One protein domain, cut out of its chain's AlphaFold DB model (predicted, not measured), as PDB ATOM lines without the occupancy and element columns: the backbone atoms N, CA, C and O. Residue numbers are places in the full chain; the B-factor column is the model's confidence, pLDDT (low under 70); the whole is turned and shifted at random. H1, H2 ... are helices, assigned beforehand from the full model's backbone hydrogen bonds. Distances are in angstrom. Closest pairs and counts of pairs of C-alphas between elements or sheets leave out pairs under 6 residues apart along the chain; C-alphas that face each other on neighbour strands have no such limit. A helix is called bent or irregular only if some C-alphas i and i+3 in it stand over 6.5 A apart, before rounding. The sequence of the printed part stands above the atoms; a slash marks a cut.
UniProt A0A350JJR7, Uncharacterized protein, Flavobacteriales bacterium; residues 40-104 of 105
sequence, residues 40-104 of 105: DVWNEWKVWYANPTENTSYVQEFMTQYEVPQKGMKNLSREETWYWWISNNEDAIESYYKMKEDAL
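AT A GLANCE: This is residues 40 to 104 of the 105 residues of an uncharacterized protein of Flavobacteriales bacterium (UniProt A0A350JJR7). Two pairs of short helices are set crosswise: H2 and H4 run side by side and opposite ways, and so do H1 and H3, while H3 and H4 make a corner at 82 degrees. A long loop of residues 66 to 77 swings from the end of H2 round to the start of H3, and Asn 75 in it lies at one end of the longest distance in the domain. The printed part has 65 residues with four named helices, in the order H1, H2, H3, H4 along the chain, and no named strand; the class is all helix. The whole is compact, with a radius of gyration of the C-alphas of 11.3 A, and the C-alphas span 35 by 26 by 20 A along their three main axes.

HOW THE PARTS SIT: The longest helix is H4, residues 90 to 102. It touches H2, residues 54 to 65, with its residues 96 to 100 alone and with residues 58 to 62 of H2 alone; the closest C-alphas, those of Tyr 58 and Met 99, are 6.3 A apart. H2 and H4 run opposite ways at a shallow tilt of 30 degrees. H2 is irregular: C-alphas 55 and 58 are 7.7 A apart, where about 5 A would be found in a regular helix. H2 only just touches H1, residues 40 to 50, with 3 pairs of C-alphas within 8 A and with residues 56 to 59 of H2 alone; the closest C-alphas, those of Trp 48 and Thr 56, are 6.7 A apart. The lines of H1 and H2 stand at 72 degrees, only just about perpendicular. H1 touches H3, residues 78 to 86, with 6 pairs of C-alphas within 8 A, and the closest, those of Trp 42 and Tyr 83, are 5.7 A apart. H1 and H3 run opposite ways at a shallow tilt of 34.9 degrees, only just short of steep. Of the three pairs that touch, two are at a shallow tilt, and the packing of the helices is only just mostly aligned, that is, with lines that run nearly along each other. H3 and H4 are close but not clearly touching, about perpendicular at 82 degrees, with the C-alphas of Ile 86 and Ile 93 closest at 6.7 A. H1 and H4 are only just apart, with the closest C-alphas at 8.2 A, and H2 and H3 are apart. In H1, H3 and H4 every pair of O of residue i and N of residue i+4 is within hydrogen-bond range; in H2 this holds for 5 of 8.

IN THESE COORDINATES: H4 is 18.9 A from first to last C-alpha and ends at C-alpha 102, at (15.877, 22.655, 35.694). H2 is 17.4 A long, from Glu 54 to Gln 65. H1 is 15.6 A long and begins at C-alpha 40, at (30.441, 30.759, 28.166). H3 is 12.2 A long and begins at C-alpha 78, at (36.376, 39.429, 40.377).

THE WHOLE: The C-alphas of Asn 75 and Leu 104 are the two farthest apart, at 35.5 A, and the first and last printed C-alphas, those of Asp 40 and Leu 104, are 17.0 A apart. The links from H1 to H2 and from H3 to H4 are tight, with 3 residues each; the link from H2 to H3 is long, with 12 residues, whose C-alphas lie 7 to 19 A from the mean of all C-alphas. The printed part has no cut. The mean pLDDT of the printed part is 93.0, and no printed residue is under 70.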
ATOM      1  N   ASP A  40      31.894  30.597  28.251       91.50
ATOM      2  CA  ASP A  40      30.441  30.759  28.166       91.50
ATOM      3  C   ASP A  40      29.839  30.992  29.554       91.50
ATOM      4  O   ASP A  40      29.112  31.967  29.763       91.50
ATOM      5  N   VAL A  41      30.217  30.162  30.532       93.31
ATOM      6  CA  VAL A  41      29.765  30.311  31.925       93.31
ATOM      7  C   VAL A  41      30.238  31.642  32.512       93.31
ATOM      8  O   VAL A  41      29.474  32.356  33.162       93.31
ATOM      9  N   TRP A  42      31.483  32.029  32.236       95.50
ATOM     10  CA  TRP A  42      32.032  33.301  32.695       95.50
ATOM     11  C   TRP A  42      31.271  34.511  32.137       95.50
ATOM     12  O   TRP A  42      30.947  35.440  32.884       95.50
ATOM     13  N   ASN A  43      30.958  34.504  30.839       94.88
ATOM     14  CA  ASN A  43      30.170  35.560  30.205       94.88
ATOM     15  C   ASN A  43      28.764  35.650  30.810       94.88
ATOM     16  O   ASN A  43      28.273  36.749  31.071       94.88
ATOM     17  N   GLU A  44      28.139  34.510  31.083       93.69
ATOM     18  CA  GLU A  44      26.821  34.449  31.710       93.69
ATOM     19  C   GLU A  44      26.822  35.052  33.115       93.69
ATOM     20  O   GLU A  44      25.993  35.908  33.424       93.69
ATOM     21  N   TRP A  45      27.804  34.696  33.943       96.06
ATOM     22  CA  TRP A  45      27.944  35.249  35.291       96.06
ATOM     23  C   TRP A  45      28.179  36.757  35.279       96.06
ATOM     24  O   TRP A  45      27.670  37.475  36.141       96.06
ATOM     25  N   LYS A  46      28.906  37.272  34.283       95.94
ATOM     26  CA  LYS A  46      29.076  38.718  34.096       95.94
ATOM     27  C   LYS A  46      27.763  39.415  33.768       95.94
ATOM     28  O   LYS A  46      27.480  40.465  34.346       95.94
ATOM     29  N   VAL A  47      26.971  38.840  32.865       94.81
ATOM     30  CA  VAL A  47      25.650  39.373  32.507       94.81
ATOM     31  C   VAL A  47      24.722  39.345  33.719       94.81
ATOM     32  O   VAL A  47      24.138  40.377  34.050       94.81
ATOM     33  N   TRP A  48      24.652  38.212  34.420       95.12
ATOM     34  CA  TRP A  48      23.870  38.067  35.646       95.12
ATOM     35  C   TRP A  48      24.276  39.095  36.704       95.12
ATOM     36  O   TRP A  48      23.421  39.779  37.250       95.12
ATOM     37  N   TYR A  49      25.571  39.276  36.962       95.38
ATOM     38  CA  TYR A  49      26.025  40.213  37.989       95.38
ATOM     39  C   TYR A  49      25.693  41.670  37.649       95.38
ATOM     40  O   TYR A  49      25.406  42.471  38.539       95.38
ATOM     41  N   ALA A  50      25.753  42.034  36.367       95.44
ATOM     42  CA  ALA A  50      25.402  43.374  35.917       95.44
ATOM     43  C   ALA A  50      23.889  43.636  35.982       95.44
ATOM     44  O   ALA A  50      23.482  44.775  36.211       95.44
ATOM     45  N   ASN A  51      23.067  42.605  35.767       94.69
ATOM     46  CA  ASN A  51      21.614  42.721  35.719       94.69
ATOM     47  C   ASN A  51      20.919  41.426  36.187       94.69
ATOM     48  O   ASN A  51      20.422  40.662  35.353       94.69
ATOM     49  N   PRO A  52      20.878  41.155  37.501       91.00
ATOM     50  CA  PRO A  52      20.259  39.943  38.012       91.00
ATOM     51  C   PRO A  52      18.738  40.025  37.855       91.00
ATOM     52  O   PRO A  52      18.108  41.025  38.198       91.00
ATOM     53  N   THR A  53      18.146  38.952  37.339       89.44
ATOM     54  CA  THR A  53      16.695  38.807  37.147       89.44
ATOM     55  C   THR A  53      16.188  37.532  37.813       89.44
ATOM     56  O   THR A  53      16.978  36.628  38.100       89.44
ATOM     57  N   GLU A  54      14.873  37.427  38.019       87.38
ATOM     58  CA  GLU A  54      14.237  36.214  38.563       87.38
ATOM     59  C   GLU A  54      14.568  34.964  37.727       87.38
ATOM     60  O   GLU A  54      14.918  33.929  38.289       87.38
ATOM     61  N   ASN A  55      14.614  35.098  36.395       84.81
ATOM     62  CA  ASN A  55      14.969  34.028  35.447       84.81
ATOM     63  C   ASN A  55      16.445  33.593  35.513       84.81
ATOM     64  O   ASN A  55      16.863  32.702  34.784       84.81
ATOM     65  N   THR A  56      17.256  34.256  36.335       89.56
ATOM     66  CA  THR A  56      18.684  33.961  36.542       89.56
ATOM     67  C   THR A  56      19.010  33.736  38.020       89.56
ATOM     68  O   THR A  56      20.172  33.784  38.421       89.56
ATOM     69  N   SER A  57      17.988  33.512  38.850       92.94
ATOM     70  CA  SER A  57      18.135  33.222  40.282       92.94
ATOM     71  C   SER A  57      18.991  31.977  40.541       92.94
ATOM     72  O   SER A  57      19.810  31.999  41.460       92.94
ATOM     73  N   TYR A  58      18.924  30.972  39.660       93.62
ATOM     74  CA  TYR A  58      19.772  29.773  39.710       93.62
ATOM     75  C   TYR A  58      21.274  30.096  39.742       93.62
ATOM     76  O   TYR A  58      22.040  29.386  40.389       93.62
ATOM     77  N   VAL A  59      21.717  31.193  39.107       94.81
ATOM     78  CA  VAL A  59      23.123  31.624  39.148       94.81
ATOM     79  C   VAL A  59      23.508  32.044  40.563       94.81
ATOM     80  O   VAL A  59      24.560  31.655  41.067       94.81
ATOM     81  N   GLN A  60      22.641  32.806  41.232       93.88
ATOM     82  CA  GLN A  60      22.863  33.245  42.607       93.88
ATOM     83  C   GLN A  60      22.866  32.066  43.584       93.88
ATOM     84  O   GLN A  60      23.709  32.004  44.484       93.88
ATOM     85  N   GLU A  61      21.919  31.146  43.412       95.12
ATOM     86  CA  GLU A  61      21.808  29.935  44.221       95.12
ATOM     87  C   GLU A  61      23.054  29.070  44.064       95.12
ATOM     88  O   GLU A  61      23.682  28.725  45.065       95.12
ATOM     89  N   PHE A  62      23.489  28.838  42.823       96.69
ATOM     90  CA  PHE A  62      24.722  28.120  42.530       96.69
ATOM     91  C   PHE A  62      25.937  28.785  43.183       96.69
ATOM     92  O   PHE A  62      26.700  28.137  43.897       96.69
ATOM     93  N   MET A  63      26.109  30.096  42.986       95.75
ATOM     94  CA  MET A  63      27.243  30.825  43.555       95.75
ATOM     95  C   MET A  63      27.283  30.753  45.082       95.75
ATOM     96  O   MET A  63      28.366  30.724  45.663       95.75
ATOM     97  N   THR A  64      26.116  30.718  45.727       95.31
ATOM     98  CA  THR A  64      25.999  30.574  47.181       95.31
ATOM     99  C   THR A  64      26.321  29.148  47.619       95.31
ATOM    100  O   THR A  64      27.113  28.957  48.536       95.31
ATOM    101  N   GLN A  65      25.742  28.151  46.949       95.88
ATOM    102  CA  GLN A  65      25.905  26.734  47.272       95.88
ATOM    103  C   GLN A  65      27.352  26.258  47.119       95.88
ATOM    104  O   GLN A  65      27.836  25.496  47.950       95.88
ATOM    105  N   TYR A  66      28.036  26.713  46.070       96.31
ATOM    106  CA  TYR A  66      29.415  26.329  45.763       96.31
ATOM    107  C   TYR A  66      30.450  27.337  46.273       96.31
ATOM    108  O   TYR A  66      31.624  27.251  45.914       96.31
ATOM    109  N   GLU A  67      30.021  28.300  47.098       96.38
ATOM    110  CA  GLU A  67      30.879  29.320  47.711       96.38
ATOM    111  C   GLU A  67      31.787  30.034  46.691       96.38
ATOM    112  O   GLU A  67      32.961  30.326  46.945       96.38
ATOM    113  N   VAL A  68      31.242  30.330  45.507       96.50
ATOM    114  CA  VAL A  68      31.985  30.985  44.427       96.50
ATOM    115  C   VAL A  68      32.459  32.358  44.916       96.50
ATOM    116  O   VAL A  68      31.638  33.164  45.375       96.50
ATOM    117  N   PRO A  69      33.759  32.693  44.797       96.06
ATOM    118  CA  PRO A  69      34.280  33.967  45.271       96.06
ATOM    119  C   PRO A  69      33.559  35.170  44.656       96.06
ATOM    120  O   PRO A  69      33.619  35.404  43.456       96.06
ATOM    121  N   GLN A  70      32.926  35.997  45.486       94.88
ATOM    122  CA  GLN A  70      32.189  37.186  45.023       94.88
ATOM    123  C   GLN A  70      33.070  38.440  44.875       94.88
ATOM    124  O   GLN A  70      32.598  39.527  44.532       94.88
ATOM    125  N   LYS A  71      34.369  38.319  45.158       94.75
ATOM    126  CA  LYS A  71      35.367  39.394  45.086       94.75
ATOM    127  C   LYS A  71      36.649  38.860  44.459       94.75
ATOM    128  O   LYS A  71      36.884  37.656  44.448       94.75
ATOM    129  N   GLY A  72      37.479  39.782  43.975       93.50
ATOM    130  CA  GLY A  72      38.812  39.453  43.483       93.50
ATOM    131  C   GLY A  72      39.672  38.789  44.559       93.50
ATOM    132  O   GLY A  72      39.660  39.210  45.719       93.50
ATOM    133  N   MET A  73      40.416  37.756  44.175       91.69
ATOM    134  CA  MET A  73      41.347  37.029  45.037       91.69
ATOM    135  C   MET A  73      42.693  36.858  44.338       91.69
ATOM    136  O   MET A  73      42.764  36.862  43.119       91.69
ATOM    137  N   LYS A  74      43.781  36.664  45.097       88.31
ATOM    138  CA  LYS A  74      45.117  36.364  44.533       88.31
ATOM    139  C   LYS A  74      45.596  37.393  43.485       88.31
ATOM    140  O   LYS A  74      46.195  37.018  42.484       88.31
ATOM    141  N   ASN A  75      45.339  38.682  43.722       93.88
ATOM    142  CA  ASN A  75      45.614  39.791  42.789       93.88
ATOM    143  C   ASN A  75      44.841  39.734  41.459       93.88
ATOM    144  O   ASN A  75      45.172  40.472  40.537       93.88
ATOM    145  N   LEU A  76      43.809  38.898  41.369       94.50
ATOM    146  CA  LEU A  76      42.872  38.870  40.255       94.50
ATOM    147  C   LEU A  76      41.693  39.799  40.549       94.50
ATOM    148  O   LEU A  76      41.254  39.940  41.697       94.50
ATOM    149  N   SER A  77      41.130  40.398  39.504       96.44
ATOM    150  CA  SER A  77      39.800  41.002  39.561       96.44
ATOM    151  C   SER A  77      38.732  39.939  39.855       96.44
ATOM    152  O   SER A  77      38.988  38.734  39.801       96.44
ATOM    153  N   ARG A  78      37.501  40.363  40.172       96.25
ATOM    154  CA  ARG A  78      36.376  39.429  40.377       96.25
ATOM    155  C   ARG A  78      36.138  38.566  39.136       96.25
ATOM    156  O   ARG A  78      35.989  37.360  39.262       96.25
ATOM    157  N   GLU A  79      36.149  39.180  37.955       95.56
ATOM    158  CA  GLU A  79      35.909  38.473  36.693       95.56
ATOM    159  C   GLU A  79      37.013  37.454  36.401       95.56
ATOM    160  O   GLU A  79      36.712  36.317  36.054       95.56
ATOM    161  N   GLU A  80      38.279  37.819  36.594       95.31
ATOM    162  CA  GLU A  80      39.402  36.884  36.439       95.31
ATOM    163  C   GLU A  80      39.370  35.774  37.498       95.31
ATOM    164  O   GLU A  80      39.696  34.626  37.206       95.31
ATOM    165  N   THR A  81      38.928  36.092  38.721       96.88
ATOM    166  CA  THR A  81      38.732  35.099  39.788       96.88
ATOM    167  C   THR A  81      37.647  34.095  39.410       96.88
ATOM    168  O   THR A  81      37.827  32.906  39.648       96.88
ATOM    169  N   TRP A  82      36.549  34.541  38.796       96.69
ATOM    170  CA  TRP A  82      35.499  33.652  38.300       96.69
ATOM    171  C   TRP A  82      35.980  32.765  37.170       96.69
ATOM    172  O   TRP A  82      35.783  31.561  37.252       96.69
ATOM    173  N   TYR A  83      36.651  33.330  36.164       95.12
ATOM    174  CA  TYR A  83      37.198  32.530  35.070       95.12
ATOM    175  C   TYR A  83      38.150  31.453  35.606       95.12
ATOM    176  O   TYR A  83      37.984  30.275  35.309       95.12
ATOM    177  N   TRP A  84      39.070  31.836  36.499       94.75
ATOM    178  CA  TRP A  84      39.940  30.885  37.189       94.75
ATOM    179  C   TRP A  84      39.144  29.819  37.953       94.75
ATOM    180  O   TRP A  84      39.448  28.636  37.829       94.75
ATOM    181  N   TRP A  85      38.130  30.208  38.727       95.38
ATOM    182  CA  TRP A  85      37.328  29.270  39.512       95.38
ATOM    183  C   TRP A  85      36.589  28.271  38.615       95.38
ATOM    184  O   TRP A  85      36.673  27.073  38.864       95.38
ATOM    185  N   ILE A  86      35.948  28.739  37.540       94.56
ATOM    186  CA  ILE A  86      35.241  27.903  36.557       94.56
ATOM    187  C   ILE A  86      36.203  26.886  35.930       94.56
ATOM    188  O   ILE A  86      35.877  25.706  35.835       94.56
ATOM    189  N   SER A  87      37.415  27.313  35.567       92.38
ATOM    190  CA  SER A  87      38.443  26.427  35.003       92.38
ATOM    191  C   SER A  87      39.060  25.440  36.003       92.38
ATOM    192  O   SER A  87      39.852  24.601  35.593       92.38
ATOM    193  N   ASN A  88      38.783  25.562  37.306       92.44
ATOM    194  CA  ASN A  88      39.380  24.715  38.349       92.44
ATOM    195  C   ASN A  88      38.343  23.906  39.150       92.44
ATOM    196  O   ASN A  88      38.734  23.181  40.062       92.44
ATOM    197  N   ASN A  89      37.046  24.026  38.848       92.94
ATOM    198  CA  ASN A  89      35.962  23.370  39.590       92.94
ATOM    199  C   ASN A  89      34.967  22.693  38.634       92.94
ATOM    200  O   ASN A  89      33.782  23.019  38.636       92.94
ATOM    201  N   GLU A  90      35.446  21.768  37.801       90.00
ATOM    202  CA  GLU A  90      34.646  21.223  36.696       90.00
ATOM    203  C   GLU A  90      33.368  20.509  37.145       90.00
ATOM    204  O   GLU A  90      32.284  20.816  36.645       90.00
ATOM    205  N   ASP A  91      33.461  19.678  38.183       89.69
ATOM    206  CA  ASP A  91      32.313  18.973  38.774       89.69
ATOM    207  C   ASP A  91      31.207  19.936  39.254       89.69
ATOM    208  O   ASP A  91      30.004  19.651  39.184       89.69
ATOM    209  N   ALA A  92      31.605  21.111  39.753       93.38
ATOM    210  CA  ALA A  92      30.657  22.135  40.162       93.38
ATOM    211  C   ALA A  92      29.978  22.757  38.940       93.38
ATOM    212  O   ALA A  92      28.766  22.953  38.943       93.38
ATOM    213  N   ILE A  93      30.720  23.014  37.865       93.62
ATOM    214  CA  ILE A  93      30.148  23.577  36.641       93.62
ATOM    215  C   ILE A  93      29.192  22.598  35.952       93.62
ATOM    216  O   ILE A  93      28.156  23.023  35.449       93.62
ATOM    217  N   GLU A  94      29.428  21.289  36.005       90.12
ATOM    218  CA  GLU A  94      28.414  20.324  35.553       90.12
ATOM    219  C   GLU A  94      27.095  20.462  36.329       90.12
ATOM    220  O   GLU A  94      26.006  20.365  35.762       90.12
ATOM    221  N   SER A  95      27.185  20.731  37.632       90.81
ATOM    222  CA  SER A  95      26.010  20.962  38.476       90.81
ATOM    223  C   SER A  95      25.323  22.293  38.151       90.81
ATOM    224  O   SER A  95      24.097  22.360  38.171       90.81
ATOM    225  N   TYR A  96      26.089  23.322  37.772       93.31
ATOM    226  CA  TYR A  96      25.550  24.593  37.277       93.31
ATOM    227  C   TYR A  96      24.641  24.395  36.059       93.31
ATOM    228  O   TYR A  96      23.550  24.958  36.012       93.31
ATOM    229  N   TYR A  97      25.052  23.567  35.093       89.06
ATOM    230  CA  TYR A  97      24.233  23.295  33.908       89.06
ATOM    231  C   TYR A  97      22.941  22.551  34.233       89.06
ATOM    232  O   TYR A  97      21.912  22.889  33.661       89.06
ATOM    233  N   LYS A  98      22.971  21.607  35.179       89.38
ATOM    234  CA  LYS A  98      21.751  20.932  35.650       89.38
ATOM    235  C   LYS A  98      20.782  21.922  36.293       89.38
ATOM    236  O   LYS A  98      19.622  21.964  35.917       89.38
ATOM    237  N   MET A  99      21.280  22.789  37.179       91.31
ATOM    238  CA  MET A  99      20.458  23.842  37.793       91.31
ATOM    239  C   MET A  99      19.880  24.806  36.753       91.31
ATOM    240  O   MET A  99      18.762  25.287  36.901       91.31
ATOM    241  N   LYS A 100      20.649  25.105  35.705       89.62
ATOM    242  CA  LYS A 100      20.201  25.945  34.598       89.62
ATOM    243  C   LYS A 100      19.121  25.266  33.752       89.62
ATOM    244  O   LYS A 100      18.178  25.942  33.367       89.62
ATOM    245  N   GLU A 101      19.268  23.980  33.444       88.81
ATOM    246  CA  GLU A 101      18.270  23.188  32.712       88.81
ATOM    247  C   GLU A 101      16.960  23.108  33.506       88.81
ATOM    248  O   GLU A 101      15.925  23.533  33.000       88.81
ATOM    249  N   ASP A 102      17.034  22.740  34.789       87.75
ATOM    250  CA  ASP A 102      15.877  22.655  35.694       87.75
ATOM    251  C   ASP A 102      15.138  23.998  35.867       87.75
ATOM    252  O   ASP A 102      13.941  24.023  36.142       87.75
ATOM    253  N   ALA A 103      15.843  25.129  35.746       87.25
ATOM    254  CA  ALA A 103      15.254  26.465  35.858       87.25
ATOM    255  C   ALA A 103      14.617  26.976  34.551       87.25
ATOM    256  O   ALA A 103      13.928  28.000  34.574       87.25
ATOM    257  N   LEU A 104      14.902  26.329  33.417       78.56
ATOM    258  CA  LEU A 104      14.393  26.702  32.092       78.56
ATOM    259  C   LEU A 104      13.251  25.794  31.602       78.56
ATOM    260  O   LEU A 104      12.591  26.171  30.628       78.56
TER     261      LEU A 104